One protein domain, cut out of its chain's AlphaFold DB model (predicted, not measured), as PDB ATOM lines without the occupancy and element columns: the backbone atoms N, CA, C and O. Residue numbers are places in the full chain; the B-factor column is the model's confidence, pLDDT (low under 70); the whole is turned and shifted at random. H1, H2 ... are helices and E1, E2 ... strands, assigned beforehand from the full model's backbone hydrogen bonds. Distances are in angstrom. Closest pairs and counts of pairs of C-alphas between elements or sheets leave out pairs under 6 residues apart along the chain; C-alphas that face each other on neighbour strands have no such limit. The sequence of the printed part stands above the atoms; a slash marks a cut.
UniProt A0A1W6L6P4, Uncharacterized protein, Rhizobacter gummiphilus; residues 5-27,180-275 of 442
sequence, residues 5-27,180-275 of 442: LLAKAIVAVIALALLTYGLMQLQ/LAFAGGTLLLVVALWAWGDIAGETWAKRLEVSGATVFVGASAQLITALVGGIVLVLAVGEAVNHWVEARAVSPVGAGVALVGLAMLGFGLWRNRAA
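Overview. This is residues 5 to 27 and 180 to 275 of the 442 residues of an uncharacterized protein of Rhizobacter gummiphilus (UniProt A0A1W6L6P4). Four long helices run side by side at shallow tilts, with contacts from H1 to H2 to H3 to H4, each helix running opposite to the one before. The hairpin of H3 and H4 makes one side, H1 is at the other, and H2 between them reaches past its partners to a loop and strand E1 at one end. The printed part has 119 residues, with four named helices and one named strand in the order H1, H2, E1, H3, H4; its class is mostly helix. It is loose, with a radius of gyration of the C-alphas of 17.2 A, and spans 60 by 30 by 20 A, only just a rod.

Along the chain. Find C-alpha 220 at (14.008, 21.243, 49.216); from there H3, residues 220 to 247, runs 39.9 A to C-alpha 247 at (32.675, 54.008, 36.172). H4, residues 252 to 270, covers 26.1 A. H2, residues 180 to 206, covers 39.1 A, and E1 is residues 213 to 218. H1, residues 5 to 27, begins at (18.939, 14.143, 34.816) and covers 32.4 A.

Arrangement. Look first at H3 and H4, a helical hairpin: they touch closest at the C-alphas of Gly 229 and Gly 261, 4.2 A apart, at a shallow tilt of 22 degrees. H2 touches H3 with residues 182 to 190 alone, closest at C-alphas 183 and 234, 6.4 A. H2 touches H1 with residues 180 to 191 alone, closest at C-alphas 181 and 19, 4.1 A. H1 is apart from H3 and H4. E1 pairs with no named strand, but its residues 216 to 217 pair antiparallel with residues 274 to 275. In H1, H2, H3 and H4 every O i to N i+4 pair is within hydrogen-bond range.

Size, cuts and confidence. The C-alphas farthest apart are those of Ser 211 and Ala 247, 60.6 A. Residues 28 to 179 are not printed, and C-alphas 27 and 180 are 12.7 A apart across this cut. Of the links printed whole, none is long. Mean pLDDT of the printed part is 77.1; look for values under 70 at residues 216 to 223, among others.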
ATOM      1  N   LEU A   5      17.902  14.007  35.839       78.44
ATOM      2  CA  LEU A   5      18.939  14.143  34.816       78.44
ATOM      3  C   LEU A   5      18.415  14.909  33.592       78.44
ATOM      4  O   LEU A   5      19.114  15.769  33.070       78.44
ATOM      5  N   LEU A   6      17.146  14.690  33.226       79.38
ATOM      6  CA  LEU A   6      16.465  15.452  32.176       79.38
ATOM      7  C   LEU A   6      16.333  16.938  32.539       79.38
ATOM      8  O   LEU A   6      16.651  17.792  31.724       79.38
ATOM      9  N   ALA A   7      15.923  17.256  33.771       75.25
ATOM     10  CA  ALA A   7      15.806  18.645  34.221       75.25
ATOM     11  C   ALA A   7      17.171  19.357  34.215       75.25
ATOM     12  O   ALA A   7      17.276  20.472  33.716       75.25
ATOM     13  N   LYS A   8      18.230  18.689  34.698       80.50
ATOM     14  CA  LYS A   8      19.614  19.190  34.627       80.50
ATOM     15  C   LYS A   8      20.053  19.452  33.193       80.50
ATOM     16  O   LYS A   8      20.612  20.508  32.922       80.50
ATOM     17  N   ALA A   9      19.783  18.507  32.293       84.25
ATOM     18  CA  ALA A   9      20.124  18.631  30.884       84.25
ATOM     19  C   ALA A   9      19.382  19.802  30.226       84.25
ATOM     20  O   ALA A   9      20.013  20.605  29.553       84.25
ATOM     21  N   ILE A  10      18.077  19.955  30.479       82.06
ATOM     22  CA  ILE A  10      17.286  21.082  29.962       82.06
ATOM     23  C   ILE A  10      17.863  22.417  30.450       82.06
ATOM     24  O   ILE A  10      18.098  23.306  29.638       82.06
ATOM     25  N   VAL A  11      18.143  22.554  31.753       80.25
ATOM     26  CA  VAL A  11      18.720  23.795  32.299       80.25
ATOM     27  C   VAL A  11      20.112  24.057  31.720       80.25
ATOM     28  O   VAL A  11      20.399  25.193  31.360       80.25
ATOM     29  N   ALA A  12      20.952  23.028  31.564       84.38
ATOM     30  CA  ALA A  12      22.268  23.165  30.936       84.38
ATOM     31  C   ALA A  12      22.173  23.631  29.478       84.38
ATOM     32  O   ALA A  12      22.941  24.494  29.067       84.38
ATOM     33  N   VAL A  13      21.226  23.089  28.705       89.81
ATOM     34  CA  VAL A  13      21.001  23.475  27.304       89.81
ATOM     35  C   VAL A  13      20.526  24.922  27.209       89.81
ATOM     36  O   VAL A  13      21.062  25.674  26.403       89.81
ATOM     37  N   ILE A  14      19.579  25.339  28.056       82.62
ATOM     38  CA  ILE A  14      19.121  26.737  28.114       82.62
ATOM     39  C   ILE A  14      20.285  27.663  28.486       82.62
ATOM     40  O   ILE A  14      20.489  28.687  27.840       82.62
ATOM     41  N   ALA A  15      21.071  27.291  29.498       84.69
ATOM     42  CA  ALA A  15      22.225  28.062  29.944       84.69
ATOM     43  C   ALA A  15      23.282  28.209  28.840       84.69
ATOM     44  O   ALA A  15      23.786  29.306  28.608       84.69
ATOM     45  N   LEU A  16      23.572  27.120  28.121       90.88
ATOM     46  CA  LEU A  16      24.500  27.124  26.996       90.88
ATOM     47  C   LEU A  16      23.976  27.980  25.839       90.88
ATOM     48  O   LEU A  16      24.752  28.743  25.282       90.88
ATOM     49  N   ALA A  17      22.682  27.900  25.516       86.50
ATOM     50  CA  ALA A  17      22.061  28.709  24.467       86.50
ATOM     51  C   ALA A  17      22.098  30.212  24.791       86.50
ATOM     52  O   ALA A  17      22.382  31.021  23.912       86.50
ATOM     53  N   LEU A  18      21.849  30.592  26.049       81.81
ATOM     54  CA  LEU A  18      21.991  31.978  26.503       81.81
ATOM     55  C   LEU A  18      23.443  32.449  26.415       81.81
ATOM     56  O   LEU A  18      23.697  33.546  25.922       81.81
ATOM     57  N   LEU A  19      24.388  31.604  26.843       86.31
ATOM     58  CA  LEU A  19      25.812  31.912  26.774       86.31
ATOM     59  C   LEU A  19      26.265  32.119  25.326       86.31
ATOM     60  O   LEU A  19      26.883  33.135  25.021       86.31
ATOM     61  N   THR A  20      25.951  31.184  24.427       88.00
ATOM     62  CA  THR A  20      26.355  31.272  23.019       88.00
ATOM     63  C   THR A  20      25.685  32.440  22.315       88.00
ATOM     64  O   THR A  20      26.365  33.170  21.604       88.00
ATOM     65  N   TYR A  21      24.391  32.673  22.545       86.19
ATOM     66  CA  TYR A  21      23.691  33.816  21.967       86.19
ATOM     67  C   TYR A  21      24.251  35.149  22.477       86.19
ATOM     68  O   TYR A  21      24.468  36.062  21.684       86.19
ATOM     69  N   GLY A  22      24.551  35.252  23.775       84.88
ATOM     70  CA  GLY A  22      25.211  36.423  24.349       84.88
ATOM     71  C   GLY A  22      26.594  36.671  23.746       84.88
ATOM     72  O   GLY A  22      26.892  37.790  23.342       84.88
ATOM     73  N   LEU A  23      27.410  35.622  23.595       83.19
ATOM     74  CA  LEU A  23      28.723  35.705  22.941       83.19
ATOM     75  C   LEU A  23      28.623  36.088  21.458       83.19
ATOM     76  O   LEU A  23      29.432  36.880  20.982       83.19
ATOM     77  N   MET A  24      27.632  35.565  20.732       83.00
ATOM     78  CA  MET A  24      27.377  35.957  19.344       83.00
ATOM     79  C   MET A  24      26.986  37.429  19.254       83.00
ATOM     80  O   MET A  24      27.538  38.138  18.421       83.00
ATOM     81  N   GLN A  25      26.097  37.895  20.138       79.94
ATOM     82  CA  GLN A  25      25.715  39.304  20.225       79.94
ATOM     83  C   GLN A  25      26.928  40.189  20.518       79.94
ATOM     84  O   GLN A  25      27.148  41.147  19.792       79.94
ATOM     85  N   LEU A  26      27.771  39.819  21.489       78.19
ATOM     86  CA  LEU A  26      29.026  40.522  21.789       78.19
ATOM     87  C   LEU A  26      29.967  40.609  20.576       78.19
ATOM     88  O   LEU A  26      30.608  41.631  20.365       78.19
ATOM     89  N   GLN A  27      30.068  39.543  19.776       77.50
ATOM     90  CA  GLN A  27      30.892  39.547  18.563       77.50
ATOM     91  C   GLN A  27      30.276  40.366  17.424       77.50
ATOM     92  O   GLN A  27      31.010  40.921  16.602       77.50
ATOM     93  N   LEU A 180      23.495  38.516  28.729       80.50
ATOM     94  CA  LEU A 180      23.077  37.171  28.323       80.50
ATOM     95  C   LEU A 180      24.211  36.150  28.448       80.50
ATOM     96  O   LEU A 180      23.987  35.048  28.960       80.50
ATOM     97  N   ALA A 181      25.430  36.521  28.044       81.31
ATOM     98  CA  ALA A 181      26.607  35.671  28.188       81.31
ATOM     99  C   ALA A 181      26.868  35.353  29.668       81.31
ATOM    100  O   ALA A 181      27.061  34.196  30.050       81.31
ATOM    101  N   PHE A 182      26.794  36.370  30.523       80.06
ATOM    102  CA  PHE A 182      27.013  36.234  31.954       80.06
ATOM    103  C   PHE A 182      25.922  35.396  32.640       80.06
ATOM    104  O   PHE A 182      26.225  34.493  33.432       80.06
ATOM    105  N   ALA A 183      24.651  35.639  32.307       79.00
ATOM    106  CA  ALA A 183      23.529  34.847  32.805       79.00
ATOM    107  C   ALA A 183      23.668  33.366  32.409       79.00
ATOM    108  O   ALA A 183      23.512  32.480  33.255       79.00
ATOM    109  N   GLY A 184      24.029  33.095  31.149       82.06
ATOM    110  CA  GLY A 184      24.302  31.745  30.656       82.06
ATOM    111  C   GLY A 184      25.453  31.063  31.401       82.06
ATOM    112  O   GLY A 184      25.297  29.942  31.891       82.06
ATOM    113  N   GLY A 185      26.584  31.755  31.576       83.50
ATOM    114  CA  GLY A 185      27.737  31.251  32.332       83.50
ATOM    115  C   GLY A 185      27.409  30.935  33.796       83.50
ATOM    116  O   GLY A 185      27.783  29.878  34.312       83.50
ATOM    117  N   THR A 186      26.636  31.799  34.458       77.88
ATOM    118  CA  THR A 186      26.228  31.585  35.854       77.88
ATOM    119  C   THR A 186      25.278  30.398  35.995       77.88
ATOM    120  O   THR A 186      25.449  29.573  36.896       77.88
ATOM    121  N   LEU A 187      24.309  30.248  35.087       78.75
ATOM    122  CA  LEU A 187      23.421  29.083  35.077       78.75
ATOM    123  C   LEU A 187      24.199  27.775  34.865       78.75
ATOM    124  O   LEU A 187      23.917  26.789  35.549       78.75
ATOM    125  N   LEU A 188      25.208  27.761  33.986       84.12
ATOM    126  CA  LEU A 188      26.082  26.596  33.808       84.12
ATOM    127  C   LEU A 188      26.837  26.244  35.095       84.12
ATOM    128  O   LEU A 188      26.881  25.071  35.469       84.12
ATOM    129  N   LEU A 189      27.369  27.240  35.812       80.06
ATOM    130  CA  LEU A 189      28.031  27.025  37.101       80.06
ATOM    131  C   LEU A 189      27.071  26.419  38.137       80.06
ATOM    132  O   LEU A 189      27.431  25.465  38.826       80.06
ATOM    133  N   VAL A 190      25.833  26.917  38.217       77.94
ATOM    134  CA  VAL A 190      24.794  26.361  39.103       77.94
ATOM    135  C   VAL A 190      24.516  24.894  38.765       77.94
ATOM    136  O   VAL A 190      24.455  24.056  39.669       77.94
ATOM    137  N   VAL A 191      24.389  24.551  37.479       80.56
ATOM    138  CA  VAL A 191      24.176  23.160  37.047       80.56
ATOM    139  C   VAL A 191      25.381  22.282  37.383       80.56
ATOM    140  O   VAL A 191      25.194  21.172  37.887       80.56
ATOM    141  N   ALA A 192      26.605  22.767  37.163       82.06
ATOM    142  CA  ALA A 192      27.831  22.046  37.498       82.06
ATOM    143  C   ALA A 192      27.928  21.771  39.007       82.06
ATOM    144  O   ALA A 192      28.183  20.639  39.420       82.06
ATOM    145  N   LEU A 193      27.632  22.771  39.840       77.38
ATOM    146  CA  LEU A 193      27.591  22.632  41.295       77.38
ATOM    147  C   LEU A 193      26.485  21.675  41.755       77.38
ATOM    148  O   LEU A 193      26.697  20.881  42.674       77.38
ATOM    149  N   TRP A 194      25.324  21.680  41.094       76.38
ATOM    150  CA  TRP A 194      24.256  20.717  41.361       76.38
ATOM    151  C   TRP A 194      24.656  19.286  40.962       76.38
ATOM    152  O   TRP A 194      24.369  18.332  41.688       76.38
ATOM    153  N   ALA A 195      25.342  19.100  39.833       80.06
ATOM    154  CA  ALA A 195      25.879  17.804  39.419       80.06
ATOM    155  C   ALA A 195      26.956  17.295  40.391       80.06
ATOM    156  O   ALA A 195      26.896  16.147  40.833       80.06
ATOM    157  N   TRP A 196      27.885  18.162  40.794       79.88
ATOM    158  CA  TRP A 196      28.895  17.846  41.802       79.88
ATOM    159  C   TRP A 196      28.266  17.497  43.157       79.88
ATOM    160  O   TRP A 196      28.691  16.546  43.816       79.88
ATOM    161  N   GLY A 197      27.202  18.207  43.547       75.12
ATOM    162  CA  GLY A 197      26.403  17.914  44.733       75.12
ATOM    163  C   GLY A 197      25.886  16.473  44.761       75.12
ATOM    164  O   GLY A 197      26.081  15.780  45.765       75.12
ATOM    165  N   ASP A 198      25.306  16.007  43.651       73.62
ATOM    166  CA  ASP A 198      24.836  14.623  43.498       73.62
ATOM    167  C   ASP A 198      25.989  13.613  43.587       73.62
ATOM    168  O   ASP A 198      25.897  12.654  44.355       73.62
ATOM    169  N   ILE A 199      27.090  13.838  42.857       78.56
ATOM    170  CA  ILE A 199      28.256  12.932  42.832       78.56
ATOM    171  C   ILE A 199      28.868  12.806  44.226       78.56
ATOM    172  O   ILE A 199      29.146  11.704  44.709       78.56
ATOM    173  N   ALA A 200      29.061  13.932  44.909       75.38
ATOM    174  CA  ALA A 200      29.583  13.941  46.263       75.38
ATOM    175  C   ALA A 200      28.603  13.263  47.238       75.38
ATOM    176  O   ALA A 200      29.041  12.646  48.206       75.38
ATOM    177  N   GLY A 201      27.290  13.383  47.011       71.25
ATOM    178  CA  GLY A 201      26.259  12.707  47.799       71.25
ATOM    179  C   GLY A 201      26.328  11.191  47.642       71.25
ATOM    180  O   GLY A 201      26.369  10.470  48.637       71.25
ATOM    181  N   GLU A 202      26.435  10.715  46.403       71.62
ATOM    182  CA  GLU A 202      26.584   9.294  46.089       71.62
ATOM    183  C   GLU A 202      27.898   8.725  46.634       71.62
ATOM    184  O   GLU A 202      27.901   7.673  47.269       71.62
ATOM    185  N   THR A 203      29.009   9.441  46.456       79.81
ATOM    186  CA  THR A 203      30.322   9.037  46.984       79.81
ATOM    187  C   THR A 203      30.294   8.943  48.507       79.81
ATOM    188  O   THR A 203      30.827   7.999  49.089       79.81
ATOM    189  N   TRP A 204      29.639   9.900  49.166       75.38
ATOM    190  CA  TRP A 204      29.453   9.877  50.611       75.38
ATOM    191  C   TRP A 204      28.581   8.700  51.067       75.38
ATOM    192  O   TRP A 204      28.936   8.049  52.046       75.38
ATOM    193  N   ALA A 205      27.505   8.366  50.344       67.62
ATOM    194  CA  ALA A 205      26.719   7.165  50.634       67.62
ATOM    195  C   ALA A 205      27.503   5.869  50.419       67.62
ATOM    196  O   ALA A 205      27.428   4.985  51.266       67.62
ATOM    197  N   LYS A 206      28.298   5.763  49.347       76.44
ATOM    198  CA  LYS A 206      29.167   4.597  49.113       76.44
ATOM    199  C   LYS A 206      30.160   4.397  50.263       76.44
ATOM    200  O   LYS A 206      30.321   3.280  50.736       76.44
ATOM    201  N   ARG A 207      30.753   5.484  50.777       79.75
ATOM    202  CA  ARG A 207      31.671   5.453  51.934       79.75
ATOM    203  C   ARG A 207      31.014   5.077  53.257       79.75
ATOM    204  O   ARG A 207      31.730   4.814  54.217       79.75
ATOM    205  N   LEU A 208      29.685   5.118  53.360       71.62
ATOM    206  CA  LEU A 208      29.031   4.735  54.604       71.62
ATOM    207  C   LEU A 208      29.099   3.218  54.852       71.62
ATOM    208  O   LEU A 208      28.883   2.847  55.998       71.62
ATOM    209  N   GLU A 209      29.451   2.377  53.860       61.47
ATOM    210  CA  GLU A 209      29.699   0.920  54.005       61.47
ATOM    211  C   GLU A 209      28.663   0.172  54.869       61.47
ATOM    212  O   GLU A 209      28.959  -0.822  55.526       61.47
ATOM    213  N   VAL A 210      27.413   0.635  54.905       60.06
ATOM    214  CA  VAL A 210      26.378  -0.045  55.683       60.06
ATOM    215  C   VAL A 210      25.578  -0.932  54.746       60.06
ATOM    216  O   VAL A 210      24.960  -0.452  53.797       60.06
ATOM    217  N   SER A 211      25.541  -2.225  55.049       58.75
ATOM    218  CA  SER A 211      24.586  -3.180  54.492       58.75
ATOM    219  C   SER A 211      23.156  -2.741  54.849       58.75
ATOM    220  O   SER A 211      22.652  -3.043  55.934       58.75
ATOM    221  N   GLY A 212      22.520  -1.956  53.980       62.84
ATOM    222  CA  GLY A 212      21.189  -1.405  54.225       62.84
ATOM    223  C   GLY A 212      20.728  -0.439  53.140       62.84
ATOM    224  O   GLY A 212      21.520   0.049  52.333       62.84
ATOM    225  N   ALA A 213      19.430  -0.137  53.119       71.50
ATOM    226  CA  ALA A 213      18.923   0.888  52.219       71.50
ATOM    227  C   ALA A 213      19.278   2.269  52.770       71.50
ATOM    228  O   ALA A 213      18.962   2.605  53.917       71.50
ATOM    229  N   THR A 214      19.934   3.070  51.936       68.44
ATOM    230  CA  THR A 214      20.246   4.463  52.242       68.44
ATOM    231  C   THR A 214      19.216   5.343  51.568       68.44
ATOM    232  O   THR A 214      19.070   5.307  50.348       68.44
ATOM    233  N   VAL A 215      18.511   6.149  52.359       71.50
ATOM    234  CA  VAL A 215      17.542   7.105  51.834       71.50
ATOM    235  C   VAL A 215      17.935   8.509  52.263       71.50
ATOM    236  O   VAL A 215      18.059   8.816  53.452       71.50
ATOM    237  N   PHE A 216      18.174   9.363  51.274       65.94
ATOM    238  CA  PHE A 216      18.573  10.746  51.491       65.94
ATOM    239  C   PHE A 216      17.367  11.601  51.865       65.94
ATOM    240  O   PHE A 216      16.301  11.493  51.257       65.94
ATOM    241  N   VAL A 217      17.548  12.463  52.866       62.59
ATOM    242  CA  VAL A 217      16.590  13.516  53.211       62.59
ATOM    243  C   VAL A 217      17.040  14.773  52.459       62.59
ATOM    244  O   VAL A 217      17.984  15.454  52.852       62.59
ATOM    245  N   GLY A 218      16.437  14.986  51.294       56.16
ATOM    246  CA  GLY A 218      16.855  15.891  50.241       56.16
ATOM    247  C   GLY A 218      16.316  17.315  50.348       56.16
ATOM    248  O   GLY A 218      15.111  17.560  50.312       56.16
ATOM    249  N   ALA A 219      17.251  18.259  50.335       53.53
ATOM    250  CA  ALA A 219      17.382  19.306  49.321       53.53
ATOM    251  C   ALA A 219      16.294  20.380  49.148       53.53
ATOM    252  O   ALA A 219      16.614  21.384  48.538       53.53
ATOM    253  N   SER A 220      15.054  20.282  49.638       57.44
ATOM    254  CA  SER A 220      14.008  21.243  49.216       57.44
ATOM    255  C   SER A 220      14.239  22.674  49.715       57.44
ATOM    256  O   SER A 220      14.252  23.605  48.917       57.44
ATOM    257  N   ALA A 221      14.473  22.865  51.016       60.06
ATOM    258  CA  ALA A 221      14.798  24.187  51.558       60.06
ATOM    259  C   ALA A 221      16.171  24.679  51.061       60.06
ATOM    260  O   ALA A 221      16.351  25.861  50.805       60.06
ATOM    261  N   GLN A 222      17.111  23.753  50.860       69.81
ATOM    262  CA  GLN A 222      18.468  24.024  50.374       69.81
ATOM    263  C   GLN A 222      18.495  24.455  48.908       69.81
ATOM    264  O   GLN A 222      19.214  25.383  48.574       69.81
ATOM    265  N   LEU A 223      17.694  23.822  48.048       67.25
ATOM    266  CA  LEU A 223      17.511  24.196  46.649       67.25
ATOM    267  C   LEU A 223      16.859  25.564  46.556       67.25
ATOM    268  O   LEU A 223      17.270  26.344  45.715       67.25
ATOM    269  N   ILE A 224      15.901  25.882  47.433       71.50
ATOM    270  CA  ILE A 224      15.330  27.230  47.495       71.50
ATOM    271  C   ILE A 224      16.408  28.236  47.911       71.50
ATOM    272  O   ILE A 224      16.577  29.238  47.229       71.50
ATOM    273  N   THR A 225      17.188  27.973  48.968       76.19
ATOM    274  CA  THR A 225      18.283  28.873  49.378       76.19
ATOM    275  C   THR A 225      19.359  29.008  48.300       76.19
ATOM    276  O   THR A 225      19.824  30.115  48.055       76.19
ATOM    277  N   ALA A 226      19.730  27.917  47.629       78.38
ATOM    278  CA  ALA A 226      20.708  27.925  46.548       78.38
ATOM    279  C   ALA A 226      20.173  28.625  45.292       78.38
ATOM    280  O   ALA A 226      20.921  29.346  44.643       78.38
ATOM    281  N   LEU A 227      18.885  28.464  44.979       78.31
ATOM    282  CA  LEU A 227      18.212  29.157  43.880       78.31
ATOM    283  C   LEU A 227      18.145  30.659  44.152       78.31
ATOM    284  O   LEU A 227      18.537  31.442  43.298       78.31
ATOM    285  N   VAL A 228      17.702  31.058  45.348       79.75
ATOM    286  CA  VAL A 228      17.680  32.466  45.764       79.75
ATOM    287  C   VAL A 228      19.095  33.040  45.752       79.75
ATOM    288  O   VAL A 228      19.303  34.100  45.178       79.75
ATOM    289  N   GLY A 229      20.080  32.320  46.300       83.94
ATOM    290  CA  GLY A 229      21.489  32.720  46.254       83.94
ATOM    291  C   GLY A 229      22.017  32.872  44.825       83.94
ATOM    292  O   GLY A 229      22.704  33.843  44.533       83.94
ATOM    293  N   GLY A 230      21.637  31.968  43.918       80.56
ATOM    294  CA  GLY A 230      21.974  32.042  42.497       80.56
ATOM    295  C   GLY A 230      21.338  33.240  41.792       80.56
ATOM    296  O   GLY A 230      22.028  33.936  41.059       80.56
ATOM    297  N   ILE A 231      20.060  33.531  42.052       80.50
ATOM    298  CA  ILE A 231      19.371  34.712  41.503       80.50
ATOM    299  C   ILE A 231      20.036  35.997  42.002       80.50
ATOM    300  O   ILE A 231      20.353  36.872  41.202       80.50
ATOM    301  N   VAL A 232      20.291  36.093  43.310       83.81
ATOM    302  CA  VAL A 232      20.978  37.243  43.917       83.81
ATOM    303  C   VAL A 232      22.367  37.423  43.309       83.81
ATOM    304  O   VAL A 232      22.734  38.544  42.974       83.81
ATOM    305  N   LEU A 233      23.115  36.334  43.111       85.50
ATOM    306  CA  LEU A 233      24.434  36.368  42.483       85.50
ATOM    307  C   LEU A 233      24.369  36.884  41.037       85.50
ATOM    308  O   LEU A 233      25.158  37.750  40.679       85.50
ATOM    309  N   VAL A 234      23.425  36.393  40.224       80.00
ATOM    310  CA  VAL A 234      23.255  36.846  38.830       80.00
ATOM    311  C   VAL A 234      22.956  38.342  38.774       80.00
ATOM    312  O   VAL A 234      23.621  39.063  38.036       80.00
ATOM    313  N   LEU A 235      21.993  38.813  39.572       81.50
ATOM    314  CA  LEU A 235      21.606  40.226  39.596       81.50
ATOM    315  C   LEU A 235      22.757  41.120  40.072       81.50
ATOM    316  O   LEU A 235      23.033  42.149  39.467       81.50
ATOM    317  N   ALA A 236      23.460  40.706  41.128       83.81
ATOM    318  CA  ALA A 236      24.558  41.475  41.698       83.81
ATOM    319  C   ALA A 236      25.751  41.605  40.755       83.81
ATOM    320  O   ALA A 236      26.378  42.661  40.698       83.81
ATOM    321  N   VAL A 237      26.075  40.539  40.020       80.12
ATOM    322  CA  VAL A 237      27.166  40.610  39.054       80.12
ATOM    323  C   VAL A 237      26.747  41.387  37.809       80.12
ATOM    324  O   VAL A 237      27.562  42.155  37.319       80.12
ATOM    325  N   GLY A 238      25.496  41.275  37.347       78.38
ATOM    326  CA  GLY A 238      24.981  42.138  36.275       78.38
ATOM    327  C   GLY A 238      25.147  43.624  36.609       78.38
ATOM    328  O   GLY A 238      25.734  44.372  35.836       78.38
ATOM    329  N   GLU A 239      24.755  44.020  37.821       80.31
ATOM    330  CA  GLU A 239      24.945  45.388  38.313       80.31
ATOM    331  C   GLU A 239      26.430  45.773  38.430       80.31
ATOM    332  O   GLU A 239      26.834  46.862  38.032       80.31
ATOM    333  N   ALA A 240      27.274  44.880  38.960       78.81
ATOM    334  CA  ALA A 240      28.706  45.141  39.090       78.81
ATOM    335  C   ALA A 240      29.393  45.313  37.727       78.81
ATOM    336  O   ALA A 240      30.308  46.125  37.609       78.81
ATOM    337  N   VAL A 241      28.949  44.561  36.718       73.88
ATOM    338  CA  VAL A 241      29.420  44.650  35.335       73.88
ATOM    339  C   VAL A 241      28.986  45.973  34.707       73.88
ATOM    340  O   VAL A 241      29.840  46.670  34.164       73.88
ATOM    341  N   ASN A 242      27.716  46.362  34.856       74.44
ATOM    342  CA  ASN A 242      27.211  47.652  34.372       74.44
ATOM    343  C   ASN A 242      27.953  48.826  35.024       74.44
ATOM    344  O   ASN A 242      28.421  49.733  34.342       74.44
ATOM    345  N   HIS A 243      28.178  48.763  36.336       75.50
ATOM    346  CA  HIS A 243      28.921  49.808  37.034       75.50
ATOM    347  C   HIS A 243      30.406  49.846  36.650       75.50
ATOM    348  O   HIS A 243      30.985  50.922  36.524       75.50
ATOM    349  N   TRP A 244      31.039  48.688  36.438       72.38
ATOM    350  CA  TRP A 244      32.421  48.629  35.957       72.38
ATOM    351  C   TRP A 244      32.558  49.223  34.557       72.38
ATOM    352  O   TRP A 244      33.536  49.905  34.275       72.38
ATOM    353  N   VAL A 245      31.560  49.015  33.710       65.50
ATOM    354  CA  VAL A 245      31.459  49.622  32.384       65.50
ATOM    355  C   VAL A 245      31.392  51.140  32.446       65.50
ATOM    356  O   VAL A 245      32.170  51.807  31.767       65.50
ATOM    357  N   GLU A 246      30.496  51.676  33.269       70.81
ATOM    358  CA  GLU A 246      30.245  53.117  33.344       70.81
ATOM    359  C   GLU A 246      31.360  53.852  34.098       70.81
ATOM    360  O   GLU A 246      31.882  54.866  33.644       70.81
ATOM    361  N   ALA A 247      31.765  53.327  35.255       75.88
ATOM    362  CA  ALA A 247      32.675  54.008  36.172       75.88
ATOM    363  C   ALA A 247      34.131  53.532  36.068       75.88
ATOM    364  O   ALA A 247      34.996  54.051  36.777       75.88
ATOM    365  N   ARG A 248      34.424  52.510  35.244       77.19
ATOM    366  CA  ARG A 248      35.718  51.786  35.223       77.19
ATOM    367  C   ARG A 248      36.156  51.280  36.603       77.19
ATOM    368  O   ARG A 248      37.338  51.032  36.840       77.19
ATOM    369  N   ALA A 249      35.201  51.107  37.513       77.44
ATOM    370  CA  ALA A 249      35.413  50.721  38.897       77.44
ATOM    371  C   ALA A 249      34.388  49.660  39.306       77.44
ATOM    372  O   ALA A 249      33.224  49.708  38.920       77.44
ATOM    373  N   VAL A 250      34.813  48.682  40.104       74.25
ATOM    374  CA  VAL A 250      33.899  47.653  40.610       74.25
ATOM    375  C   VAL A 250      32.992  48.276  41.667       74.25
ATOM    376  O   VAL A 250      33.491  48.836  42.643       74.25
ATOM    377  N   SER A 251      31.672  48.137  41.515       82.12
ATOM    378  CA  SER A 251      30.723  48.571  42.546       82.12
ATOM    379  C   SER A 251      30.984  47.795  43.845       82.12
ATOM    380  O   SER A 251      30.792  46.571  43.860       82.12
ATOM    381  N   PRO A 252      31.383  48.450  44.954       80.69
ATOM    382  CA  PRO A 252      31.589  47.758  46.225       80.69
ATOM    383  C   PRO A 252      30.283  47.138  46.740       80.69
ATOM    384  O   PRO A 252      30.302  46.071  47.355       80.69
ATOM    385  N   VAL A 253      29.140  47.760  46.426       79.56
ATOM    386  CA  VAL A 253      27.807  47.227  46.736       79.56
ATOM    387  C   VAL A 253      27.524  45.979  45.898       79.56
ATOM    388  O   VAL A 253      27.184  44.942  46.465       79.56
ATOM    389  N   GLY A 254      27.732  46.034  44.578       78.75
ATOM    390  CA  GLY A 254      27.535  44.885  43.685       78.75
ATOM    391  C   GLY A 254      28.412  43.689  44.066       78.75
ATOM    392  O   GLY A 254      27.918  42.570  44.207       78.75
ATOM    393  N   ALA A 255      29.695  43.929  44.354       79.38
ATOM    394  CA  ALA A 255      30.614  42.900  44.838       79.38
ATOM    395  C   ALA A 255      30.167  42.302  46.186       79.38
ATOM    396  O   ALA A 255      30.192  41.083  46.364       79.38
ATOM    397  N   GLY A 256      29.705  43.140  47.121       81.62
ATOM    398  CA  GLY A 256      29.163  42.692  48.405       81.62
ATOM    399  C   GLY A 256      27.939  41.786  48.248       81.62
ATOM    400  O   GLY A 256      27.889  40.705  48.839       81.62
ATOM    401  N   VAL A 257      26.974  42.171  47.409       85.00
ATOM    402  CA  VAL A 257      25.770  41.363  47.149       85.00
ATOM    403  C   VAL A 257      26.124  40.062  46.419       85.00
ATOM    404  O   VAL A 257      25.578  39.009  46.754       85.00
ATOM    405  N   ALA A 258      27.088  40.086  45.494       83.12
ATOM    406  CA  ALA A 258      27.576  38.885  44.821       83.12
ATOM    407  C   ALA A 258      28.210  37.901  45.818       83.12
ATOM    408  O   ALA A 258      27.895  36.710  45.796       83.12
ATOM    409  N   LEU A 259      29.031  38.386  46.757       83.06
ATOM    410  CA  LEU A 259      29.591  37.556  47.828       83.06
ATOM    411  C   LEU A 259      28.499  36.945  48.714       83.06
ATOM    412  O   LEU A 259      28.595  35.770  49.067       83.06
ATOM    413  N   VAL A 260      27.440  37.696  49.034       83.44
ATOM    414  CA  VAL A 260      26.283  37.167  49.775       83.44
ATOM    415  C   VAL A 260      25.564  36.085  48.968       83.44
ATOM    416  O   VAL A 260      25.292  35.012  49.508       83.44
ATOM    417  N   GLY A 261      25.300  36.315  47.679       84.75
ATOM    418  CA  GLY A 261      24.686  35.326  46.789       84.75
ATOM    419  C   GLY A 261      25.510  34.040  46.702       84.75
ATOM    420  O   GLY A 261      24.979  32.940  46.877       84.75
ATOM    421  N   LEU A 262      26.830  34.172  46.548       84.38
ATOM    422  CA  LEU A 262      27.773  33.056  46.522       84.38
ATOM    423  C   LEU A 262      27.842  32.325  47.869       84.38
ATOM    424  O   LEU A 262      27.852  31.095  47.899       84.38
ATOM    425  N   ALA A 263      27.821  33.051  48.990       83.19
ATOM    426  CA  ALA A 263      27.780  32.471  50.327       83.19
ATOM    427  C   ALA A 263      26.467  31.721  50.582       83.19
ATOM    428  O   ALA A 263      26.498  30.615  51.115       83.19
ATOM    429  N   MET A 264      25.319  32.264  50.166       83.31
ATOM    430  CA  MET A 264      24.017  31.592  50.257       83.31
ATOM    431  C   MET A 264      23.970  30.333  49.395       83.31
ATOM    432  O   MET A 264      23.472  29.299  49.842       83.31
ATOM    433  N   LEU A 265      24.519  30.403  48.183       81.38
ATOM    434  CA  LEU A 265      24.612  29.276  47.267       81.38
ATOM    435  C   LEU A 265      25.530  28.188  47.838       81.38
ATOM    436  O   LEU A 265      25.114  27.037  47.975       81.38
ATOM    437  N   GLY A 266      26.736  28.559  48.269       79.56
ATOM    438  CA  GLY A 266      27.680  27.661  48.927       79.56
ATOM    439  C   GLY A 266      27.098  27.047  50.199       79.56
ATOM    440  O   GLY A 266      27.169  25.837  50.389       79.56
ATOM    441  N   PHE A 267      26.437  27.841  51.040       79.50
ATOM    442  CA  PHE A 267      25.775  27.378  52.258       79.50
ATOM    443  C   PHE A 267      24.598  26.440  51.969       79.50
ATOM    444  O   PHE A 267      24.455  25.424  52.649       79.50
ATOM    445  N   GLY A 268      23.777  26.741  50.959       75.88
ATOM    446  CA  GLY A 268      22.676  25.884  50.518       75.88
ATOM    447  C   GLY A 268      23.172  24.523  50.028       75.88
ATOM    448  O   GLY A 268      22.586  23.497  50.367       75.88
ATOM    449  N   LEU A 269      24.297  24.503  49.310       72.19
ATOM    450  CA  LEU A 269      24.936  23.275  48.828       72.19
ATOM    451  C   LEU A 269      25.720  22.522  49.919       72.19
ATOM    452  O   LEU A 269      25.820  21.292  49.867       72.19
ATOM    453  N   TRP A 270      26.281  23.238  50.897       70.44
ATOM    454  CA  TRP A 270      27.138  22.675  51.944       70.44
ATOM    455  C   TRP A 270      26.356  22.158  53.156       70.44
ATOM    456  O   TRP A 270      26.707  21.123  53.731       70.44
ATOM    457  N   ARG A 271      25.299  22.856  53.584       63.59
ATOM    458  CA  ARG A 271      24.648  22.578  54.867       63.59
ATOM    459  C   ARG A 271      23.680  21.401  54.778       63.59
ATOM    460  O   ARG A 271      22.712  21.455  54.038       63.59
ATOM    461  N   ASN A 272      23.853  20.428  55.680       59.00
ATOM    462  CA  ASN A 272      22.903  19.366  56.047       59.00
ATOM    463  C   ASN A 272      22.603  18.337  54.955       59.00
ATOM    464  O   ASN A 272      21.455  18.161  54.543       59.00
ATOM    465  N   ARG A 273      23.620  17.549  54.597       69.38
ATOM    466  CA  ARG A 273      23.361  16.216  54.044       69.38
ATOM    467  C   ARG A 273      22.929  15.310  55.184       69.38
ATOM    468  O   ARG A 273      23.695  15.066  56.121       69.38
ATOM    469  N   ALA A 274      21.676  14.880  55.123       78.38
ATOM    470  CA  ALA A 274      21.126  13.896  56.030       78.38
ATOM    471  C   ALA A 274      20.842  12.609  55.251       78.38
ATOM    472  O   ALA A 274      20.102  12.630  54.268       78.38
ATOM    473  N   ALA A 275      21.408  11.494  55.697       84.81
ATOM    474  CA  ALA A 275      21.022  10.169  55.233       84.81
ATOM    475  C   ALA A 275      20.401   9.392  56.381       84.81
ATOM    476  O   ALA A 275      20.886   9.431  57.514       84.81
TER     477      ALA A 275